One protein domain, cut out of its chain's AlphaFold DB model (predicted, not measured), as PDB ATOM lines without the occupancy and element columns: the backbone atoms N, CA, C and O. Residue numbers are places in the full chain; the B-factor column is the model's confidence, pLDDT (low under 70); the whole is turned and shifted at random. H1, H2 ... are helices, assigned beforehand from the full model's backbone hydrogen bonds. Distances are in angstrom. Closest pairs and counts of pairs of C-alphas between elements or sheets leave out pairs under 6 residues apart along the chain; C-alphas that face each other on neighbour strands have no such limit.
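AT A GLANCE: This is residues 98 to 159 of the 450 residues of an uncharacterized protein of Paramuricea clavata (UniProt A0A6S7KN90). Look first for the long helix H2: H3 meets its last part nearly at a right angle, and the two make an L. Toward H2's other end lie short H1, apart from both, and a long link whose residues 110 to 115 stick out. The printed part has 62 residues with three named helices, in the order H1, H2, H3, and no named strand; the class is all helix. It is loose, with a radius of gyration of the C-alphas of 13.3 A and spans of 34 by 27 by 18 A.

IN THESE COORDINATES: Find C-alpha 119 at (84.021, 34.045, 53.189); from there H2, residues 119 to 137, runs 26.7 A. H3, residues 145 to 158, runs 19.7 A and ends at C-alpha 158, (73.100, 48.766, 69.907). H1, residues 98 to 105, begins at C-alpha 98, (87.778, 26.250, 71.641), and spans 10.6 A.

HOW THE PARTS SIT: H2 touches H3 with residues 130 to 137 alone, about perpendicular at 78 degrees; the closest C-alphas, of Gln 134 and Gly 147, are 4.1 A apart. H1 is apart from H2 and H3. In H1, H2 and H3, every O i to N i+4 pair is within hydrogen-bond range.

THE WHOLE: The farthest C-alphas, of Asn 112 and Glu 142, are 37.5 A apart. The H1 to H2 link is long, with 13 residues. The printed part has no cut, and no printed residue is under 70 in pLDDT.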
ATOM      1  N   LYS A  98      86.786  26.121  72.725       82.31
ATOM      2  CA  LYS A  98      87.778  26.250  71.641       82.31
ATOM      3  C   LYS A  98      87.299  27.157  70.499       82.31
ATOM      4  O   LYS A  98      88.087  27.941  69.974       82.31
ATOM      5  N   ALA A  99      86.021  27.080  70.118       80.31
ATOM      6  CA  ALA A  99      85.442  27.953  69.095       80.31
ATOM      7  C   ALA A  99      85.282  29.399  69.595       80.31
ATOM      8  O   ALA A  99      85.460  30.331  68.813       80.31
ATOM      9  N   LEU A 100      84.986  29.596  70.884       85.31
ATOM     10  CA  LEU A 100      84.967  30.917  71.517       85.31
ATOM     11  C   LEU A 100      86.368  31.535  71.568       85.31
ATOM     12  O   LEU A 100      86.517  32.698  71.203       85.31
ATOM     13  N   GLN A 101      87.396  30.768  71.945       88.25
ATOM     14  CA  GLN A 101      88.773  31.265  71.958       88.25
ATOM     15  C   GLN A 101      89.247  31.644  70.548       88.25
ATOM     16  O   GLN A 101      89.630  32.787  70.326       88.25
ATOM     17  N   SER A 102      89.056  30.764  69.558       87.19
ATOM     18  CA  SER A 102      89.401  31.045  68.154       87.19
ATOM     19  C   SER A 102      88.721  32.309  67.587       87.19
ATOM     20  O   SER A 102      89.282  32.978  66.717       87.19
ATOM     21  N   ARG A 103      87.530  32.677  68.090       89.19
ATOM     22  CA  ARG A 103      86.828  33.926  67.730       89.19
ATOM     23  C   ARG A 103      87.390  35.169  68.415       89.19
ATOM     24  O   ARG A 103      87.269  36.240  67.831       89.19
ATOM     25  N   LYS A 104      87.986  35.046  69.605       89.19
ATOM     26  CA  LYS A 104      88.754  36.132  70.239       89.19
ATOM     27  C   LYS A 104      90.060  36.372  69.487       89.19
ATOM     28  O   LYS A 104      90.404  37.518  69.239       89.19
ATOM     29  N   ASP A 105      90.727  35.292  69.079       88.31
ATOM     30  CA  ASP A 105      91.992  35.348  68.338       88.31
ATOM     31  C   ASP A 105      91.792  35.883  66.903       88.31
ATOM     32  O   ASP A 105      92.677  36.520  66.343       88.31
ATOM     33  N   ASN A 106      90.618  35.638  66.304       87.75
ATOM     34  CA  ASN A 106      90.226  36.129  64.978       87.75
ATOM     35  C   ASN A 106      88.837  36.802  65.040       87.75
ATOM     36  O   ASN A 106      87.830  36.172  64.667       87.75
ATOM     37  N   PRO A 107      88.734  38.049  65.533       91.44
ATOM     38  CA  PRO A 107      87.461  38.750  65.677       91.44
ATOM     39  C   PRO A 107      86.814  39.055  64.319       91.44
ATOM     40  O   PRO A 107      87.468  39.078  63.278       91.44
ATOM     41  N   THR A 108      85.498  39.274  64.313       90.69
ATOM     42  CA  THR A 108      84.801  39.763  63.117       90.69
ATOM     43  C   THR A 108      85.091  41.257  62.970       90.69
ATOM     44  O   THR A 108      84.434  42.068  63.617       90.69
ATOM     45  N   GLY A 109      86.091  41.609  62.165       88.19
ATOM     46  CA  GLY A 109      86.444  42.995  61.854       88.19
ATOM     47  C   GLY A 109      85.818  43.489  60.551       88.19
ATOM     48  O   GLY A 109      85.296  42.705  59.748       88.19
ATOM     49  N   PHE A 110      85.909  44.799  60.333       88.81
ATOM     50  CA  PHE A 110      85.506  45.466  59.103       88.81
ATOM     51  C   PHE A 110      86.541  46.538  58.750       88.81
ATOM     52  O   PHE A 110      86.740  47.481  59.509       88.81
ATOM     53  N   GLU A 111      87.221  46.368  57.618       86.06
ATOM     54  CA  GLU A 111      88.335  47.209  57.174       86.06
ATOM     55  C   GLU A 111      88.246  47.415  55.659       86.06
ATOM     56  O   GLU A 111      87.880  46.499  54.921       86.06
ATOM     57  N   ASN A 112      88.573  48.618  55.173       84.38
ATOM     58  CA  ASN A 112      88.580  48.954  53.739       84.38
ATOM     59  C   ASN A 112      87.282  48.556  52.993       84.38
ATOM     60  O   ASN A 112      87.318  48.081  51.856       84.38
ATOM     61  N   GLY A 113      86.127  48.714  53.651       80.69
ATOM     62  CA  GLY A 113      84.813  48.375  53.096       80.69
ATOM     63  C   GLY A 113      84.485  46.875  53.053       80.69
ATOM     64  O   GLY A 113      83.530  46.487  52.380       80.69
ATOM     65  N   LYS A 114      85.262  46.008  53.716       84.38
ATOM     66  CA  LYS A 114      85.073  44.548  53.693       84.38
ATOM     67  C   LYS A 114      85.164  43.928  55.086       84.38
ATOM     68  O   LYS A 114      85.875  44.408  55.960       84.38
ATOM     69  N   ILE A 115      84.460  42.812  55.277       86.44
ATOM     70  CA  ILE A 115      84.618  41.963  56.464       86.44
ATOM     71  C   ILE A 115      86.013  41.320  56.410       86.44
ATOM     72  O   ILE A 115      86.388  40.774  55.375       86.44
ATOM     73  N   THR A 116      86.765  41.358  57.513       88.38
ATOM     74  CA  THR A 116      88.159  40.861  57.568       88.38
ATOM     75  C   THR A 116      88.276  39.332  57.561       88.38
ATOM     76  O   THR A 116      89.341  38.778  57.297       88.38
ATOM     77  N   LEU A 117      87.180  38.626  57.848       85.62
ATOM     78  CA  LEU A 117      87.111  37.166  57.828       85.62
ATOM     79  C   LEU A 117      87.042  36.610  56.403       85.62
ATOM     80  O   LEU A 117      86.362  37.157  55.537       85.62
ATOM     81  N   THR A 118      87.615  35.422  56.208       83.38
ATOM     82  CA  THR A 118      87.388  34.619  54.999       83.38
ATOM     83  C   THR A 118      85.896  34.316  54.803       83.38
ATOM     84  O   THR A 118      85.169  34.083  55.775       83.38
ATOM     85  N   THR A 119      85.437  34.263  53.548       77.06
ATOM     86  CA  THR A 119      84.021  34.045  53.189       77.06
ATOM     87  C   THR A 119      83.363  32.866  53.929       77.06
ATOM     88  O   THR A 119      82.284  33.073  54.495       77.06
ATOM     89  N   PRO A 120      83.995  31.674  54.055       78.12
ATOM     90  CA  PRO A 120      83.402  30.551  54.787       78.12
ATOM     91  C   PRO A 120      83.206  30.836  56.285       78.12
ATOM     92  O   PRO A 120      82.166  30.497  56.849       78.12
ATOM     93  N   ASN A 121      84.173  31.503  56.926       81.69
ATOM     94  CA  ASN A 121      84.105  31.847  58.349       81.69
ATOM     95  C   ASN A 121      83.080  32.956  58.610       81.69
ATOM     96  O   ASN A 121      82.308  32.869  59.566       81.69
ATOM     97  N   ALA A 122      83.037  33.974  57.744       84.38
ATOM     98  CA  ALA A 122      82.035  35.032  57.798       84.38
ATOM     99  C   ALA A 122      80.618  34.448  57.691       84.38
ATOM    100  O   ALA A 122      79.752  34.767  58.507       84.38
ATOM    101  N   ARG A 123      80.391  33.540  56.735       81.56
ATOM    102  CA  ARG A 123      79.102  32.866  56.556       81.56
ATOM    103  C   ARG A 123      78.722  31.961  57.723       81.56
ATOM    104  O   ARG A 123      77.585  32.038  58.177       81.56
ATOM    105  N   MET A 124      79.645  31.140  58.228       81.31
ATOM    106  CA  MET A 124      79.372  30.270  59.379       81.31
ATOM    107  C   MET A 124      78.885  31.090  60.580       81.31
ATOM    108  O   MET A 124      77.837  30.781  61.145       81.31
ATOM    109  N   ARG A 125      79.577  32.197  60.898       88.44
ATOM    110  CA  ARG A 125      79.164  33.114  61.972       88.44
ATOM    111  C   ARG A 125      77.796  33.747  61.693       88.44
ATOM    112  O   ARG A 125      76.963  33.752  62.591       88.44
ATOM    113  N   ARG A 126      77.515  34.209  60.461       88.12
ATOM    114  CA  ARG A 126      76.179  34.730  60.087       88.12
ATOM    115  C   ARG A 126      75.067  33.698  60.315       88.12
ATOM    116  O   ARG A 126      74.047  34.051  60.898       88.12
ATOM    117  N   LYS A 127      75.264  32.442  59.890       84.44
ATOM    118  CA  LYS A 127      74.273  31.360  60.048       84.44
ATOM    119  C   LYS A 127      73.963  31.093  61.522       84.44
ATOM    120  O   LYS A 127      72.797  31.052  61.898       84.44
ATOM    121  N   GLU A 128      74.989  30.967  62.360       86.62
ATOM    122  CA  GLU A 128      74.817  30.774  63.805       86.62
ATOM    123  C   GLU A 128      74.112  31.963  64.473       86.62
ATOM    124  O   GLU A 128      73.150  31.762  65.209       86.62
ATOM    125  N   THR A 129      74.545  33.200  64.192       90.50
ATOM    126  CA  THR A 129      73.907  34.417  64.721       90.50
ATOM    127  C   THR A 129      72.433  34.492  64.325       90.50
ATOM    128  O   THR A 129      71.597  34.828  65.161       90.50
ATOM    129  N   PHE A 130      72.095  34.125  63.086       88.62
ATOM    130  CA  PHE A 130      70.709  34.064  62.630       88.62
ATOM    131  C   PHE A 130      69.906  32.986  63.364       88.62
ATOM    132  O   PHE A 130      68.817  33.280  63.844       88.62
ATOM    133  N   MET A 131      70.443  31.771  63.516       86.12
ATOM    134  CA  MET A 131      69.772  30.688  64.250       86.12
ATOM    135  C   MET A 131      69.491  31.060  65.713       86.12
ATOM    136  O   MET A 131      68.383  30.830  66.188       86.12
ATOM    137  N   VAL A 132      70.453  31.684  66.402       88.81
ATOM    138  CA  VAL A 132      70.270  32.167  67.783       88.81
ATOM    139  C   VAL A 132      69.212  33.275  67.846       88.81
ATOM    140  O   VAL A 132      68.372  33.266  68.741       88.81
ATOM    141  N   ALA A 133      69.184  34.195  66.876       90.12
ATOM    142  CA  ALA A 133      68.137  35.214  66.808       90.12
ATOM    143  C   ALA A 133      66.739  34.615  66.558       90.12
ATOM    144  O   ALA A 133      65.771  35.090  67.146       90.12
ATOM    145  N   GLN A 134      66.617  33.555  65.746       89.38
ATOM    146  CA  GLN A 134      65.345  32.834  65.609       89.38
ATOM    147  C   GLN A 134      64.929  32.175  66.933       89.38
ATOM    148  O   GLN A 134      63.779  32.321  67.331       89.38
ATOM    149  N   GLU A 135      65.843  31.505  67.644       88.56
ATOM    150  CA  GLU A 135      65.530  30.848  68.925       88.56
ATOM    151  C   GLU A 135      65.067  31.850  69.998       88.56
ATOM    152  O   GLU A 135      64.056  31.614  70.656       88.56
ATOM    153  N   ILE A 136      65.750  32.992  70.136       92.38
ATOM    154  CA  ILE A 136      65.402  34.029  71.124       92.38
ATOM    155  C   ILE A 136      64.059  34.701  70.797       92.38
ATOM    156  O   ILE A 136      63.279  34.983  71.705       92.38
ATOM    157  N   HIS A 137      63.782  34.972  69.517       92.62
ATOM    158  CA  HIS A 137      62.626  35.775  69.095       92.62
ATOM    159  C   HIS A 137      61.440  34.952  68.561       92.62
ATOM    160  O   HIS A 137      60.504  35.523  68.009       92.62
ATOM    161  N   GLY A 138      61.439  33.626  68.743       89.12
ATOM    162  CA  GLY A 138      60.298  32.763  68.401       89.12
ATOM    163  C   GLY A 138      60.133  32.474  66.904       89.12
ATOM    164  O   GLY A 138      59.020  32.254  66.433       89.12
ATOM    165  N   GLY A 139      61.230  32.487  66.148       88.62
ATOM    166  CA  GLY A 139      61.260  32.051  64.755       88.62
ATOM    167  C   GLY A 139      61.036  30.547  64.590       88.62
ATOM    168  O   GLY A 139      61.374  29.747  65.464       88.62
ATOM    169  N   SER A 140      60.500  30.148  63.439       83.75
ATOM    170  CA  SER A 140      60.206  28.749  63.107       83.75
ATOM    171  C   SER A 140      60.725  28.369  61.717       83.75
ATOM    172  O   SER A 140      61.203  29.208  60.954       83.75
ATOM    173  N   SER A 141      60.599  27.088  61.356       78.69
ATOM    174  CA  SER A 141      60.822  26.613  59.983       78.69
ATOM    175  C   SER A 141      59.826  27.187  58.967       78.69
ATOM    176  O   SER A 141      60.086  27.135  57.771       78.69
ATOM    177  N   GLU A 142      58.692  27.717  59.433       80.00
ATOM    178  CA  GLU A 142      57.630  28.297  58.600       80.00
ATOM    179  C   GLU A 142      57.775  29.821  58.464       80.00
ATOM    180  O   GLU A 142      57.378  30.390  57.450       80.00
ATOM    181  N   SER A 143      58.366  30.494  59.461       85.06
ATOM    182  CA  SER A 143      58.626  31.934  59.420       85.06
ATOM    183  C   SER A 143      59.912  32.311  60.152       85.06
ATOM    184  O   SER A 143      60.026  32.186  61.372       85.06
ATOM    185  N   SER A 144      60.858  32.861  59.391       88.88
ATOM    186  CA  SER A 144      62.113  33.431  59.891       88.88
ATOM    187  C   SER A 144      62.045  34.951  60.117       88.88
ATOM    188  O   SER A 144      63.047  35.583  60.463       88.88
ATOM    189  N   VAL A 145      60.863  35.555  59.937       91.25
ATOM    190  CA  VAL A 145      60.638  36.997  60.127       91.25
ATOM    191  C   VAL A 145      60.988  37.467  61.549       91.25
ATOM    192  O   VAL A 145      61.668  38.490  61.640       91.25
ATOM    193  N   PRO A 146      60.631  36.762  62.647       93.00
ATOM    194  CA  PRO A 146      60.896  37.258  64.000       93.00
ATOM    195  C   PRO A 146      62.388  37.484  64.282       93.00
ATOM    196  O   PRO A 146      62.776  38.582  64.680       93.00
ATOM    197  N   GLY A 147      63.249  36.501  63.989       91.44
ATOM    198  CA  GLY A 147      64.697  36.660  64.157       91.44
ATOM    199  C   GLY A 147      65.330  37.632  63.153       91.44
ATOM    200  O   GLY A 147      66.321  38.283  63.477       91.44
ATOM    201  N   ALA A 148      64.756  37.791  61.953       91.44
ATOM    202  CA  ALA A 148      65.240  38.762  60.970       91.44
ATOM    203  C   ALA A 148      64.974  40.212  61.413       91.44
ATOM    204  O   ALA A 148      65.883  41.042  61.366       91.44
ATOM    205  N   VAL A 149      63.758  40.504  61.890       92.50
ATOM    206  CA  VAL A 149      63.389  41.815  62.456       92.50
ATOM    207  C   VAL A 149      64.241  42.119  63.687       92.50
ATOM    208  O   VAL A 149      64.816  43.200  63.779       92.50
ATOM    209  N   ALA A 150      64.396  41.146  64.586       94.12
ATOM    210  CA  ALA A 150      65.173  41.304  65.809       94.12
ATOM    211  C   ALA A 150      66.648  41.659  65.571       94.12
ATOM    212  O   ALA A 150      67.205  42.474  66.304       94.12
ATOM    213  N   LEU A 151      67.290  41.087  64.545       95.19
ATOM    214  CA  LEU A 151      68.673  41.430  64.196       95.19
ATOM    215  C   LEU A 151      68.809  42.871  63.698       95.19
ATOM    216  O   LEU A 151      69.771  43.547  64.060       95.19
ATOM    217  N   VAL A 152      67.855  43.345  62.891       94.56
ATOM    218  CA  VAL A 152      67.843  44.731  62.400       94.56
ATOM    219  C   VAL A 152      67.588  45.700  63.552       94.56
ATOM    220  O   VAL A 152      68.361  46.638  63.732       94.56
ATOM    221  N   ASP A 153      66.571  45.446  64.376       95.56
ATOM    222  CA  ASP A 153      66.242  46.282  65.534       95.56
ATOM    223  C   ASP A 153      67.386  46.321  66.563       95.56
ATOM    224  O   ASP A 153      67.791  47.392  67.020       95.56
ATOM    225  N   THR A 154      68.008  45.172  66.852       95.94
ATOM    226  CA  THR A 154      69.183  45.105  67.735       95.94
ATOM    227  C   THR A 154      70.351  45.912  67.170       95.94
ATOM    228  O   THR A 154      70.992  46.647  67.919       95.94
ATOM    229  N   ALA A 155      70.628  45.823  65.865       94.69
ATOM    230  CA  ALA A 155      71.692  46.603  65.236       94.69
ATOM    231  C   ALA A 155      71.418  48.114  65.327       94.69
ATOM    232  O   ALA A 155      72.302  48.865  65.737       94.69
ATOM    233  N   LEU A 156      70.190  48.554  65.030       93.25
ATOM    234  CA  LEU A 156      69.788  49.965  65.112       93.25
ATOM    235  C   LEU A 156      69.884  50.535  66.538       93.25
ATOM    236  O   LEU A 156      70.246  51.695  66.701       93.25
ATOM    237  N   ASN A 157      69.602  49.726  67.564       96.12
ATOM    238  CA  ASN A 157      69.584  50.167  68.965       96.12
ATOM    239  C   ASN A 157      70.892  49.917  69.745       96.12
ATOM    240  O   ASN A 157      71.018  50.390  70.877       96.12
ATOM    241  N   LYS A 158      71.845  49.136  69.209       96.62
ATOM    242  CA  LYS A 158      73.100  48.766  69.907       96.62
ATOM    243  C   LYS A 158      74.382  49.150  69.170       96.62
ATOM    244  O   LYS A 158      75.425  49.226  69.818       96.62
ATOM    245  N   CYS A 159      74.342  49.396  67.863       93.00
ATOM    246  CA  CYS A 159      75.492  49.913  67.123       93.00
ATOM    247  C   CYS A 159      75.491  51.448  67.114       93.00
ATOM    248  O   CYS A 159      74.440  52.081  67.155       93.00
TER     249      CYS A 159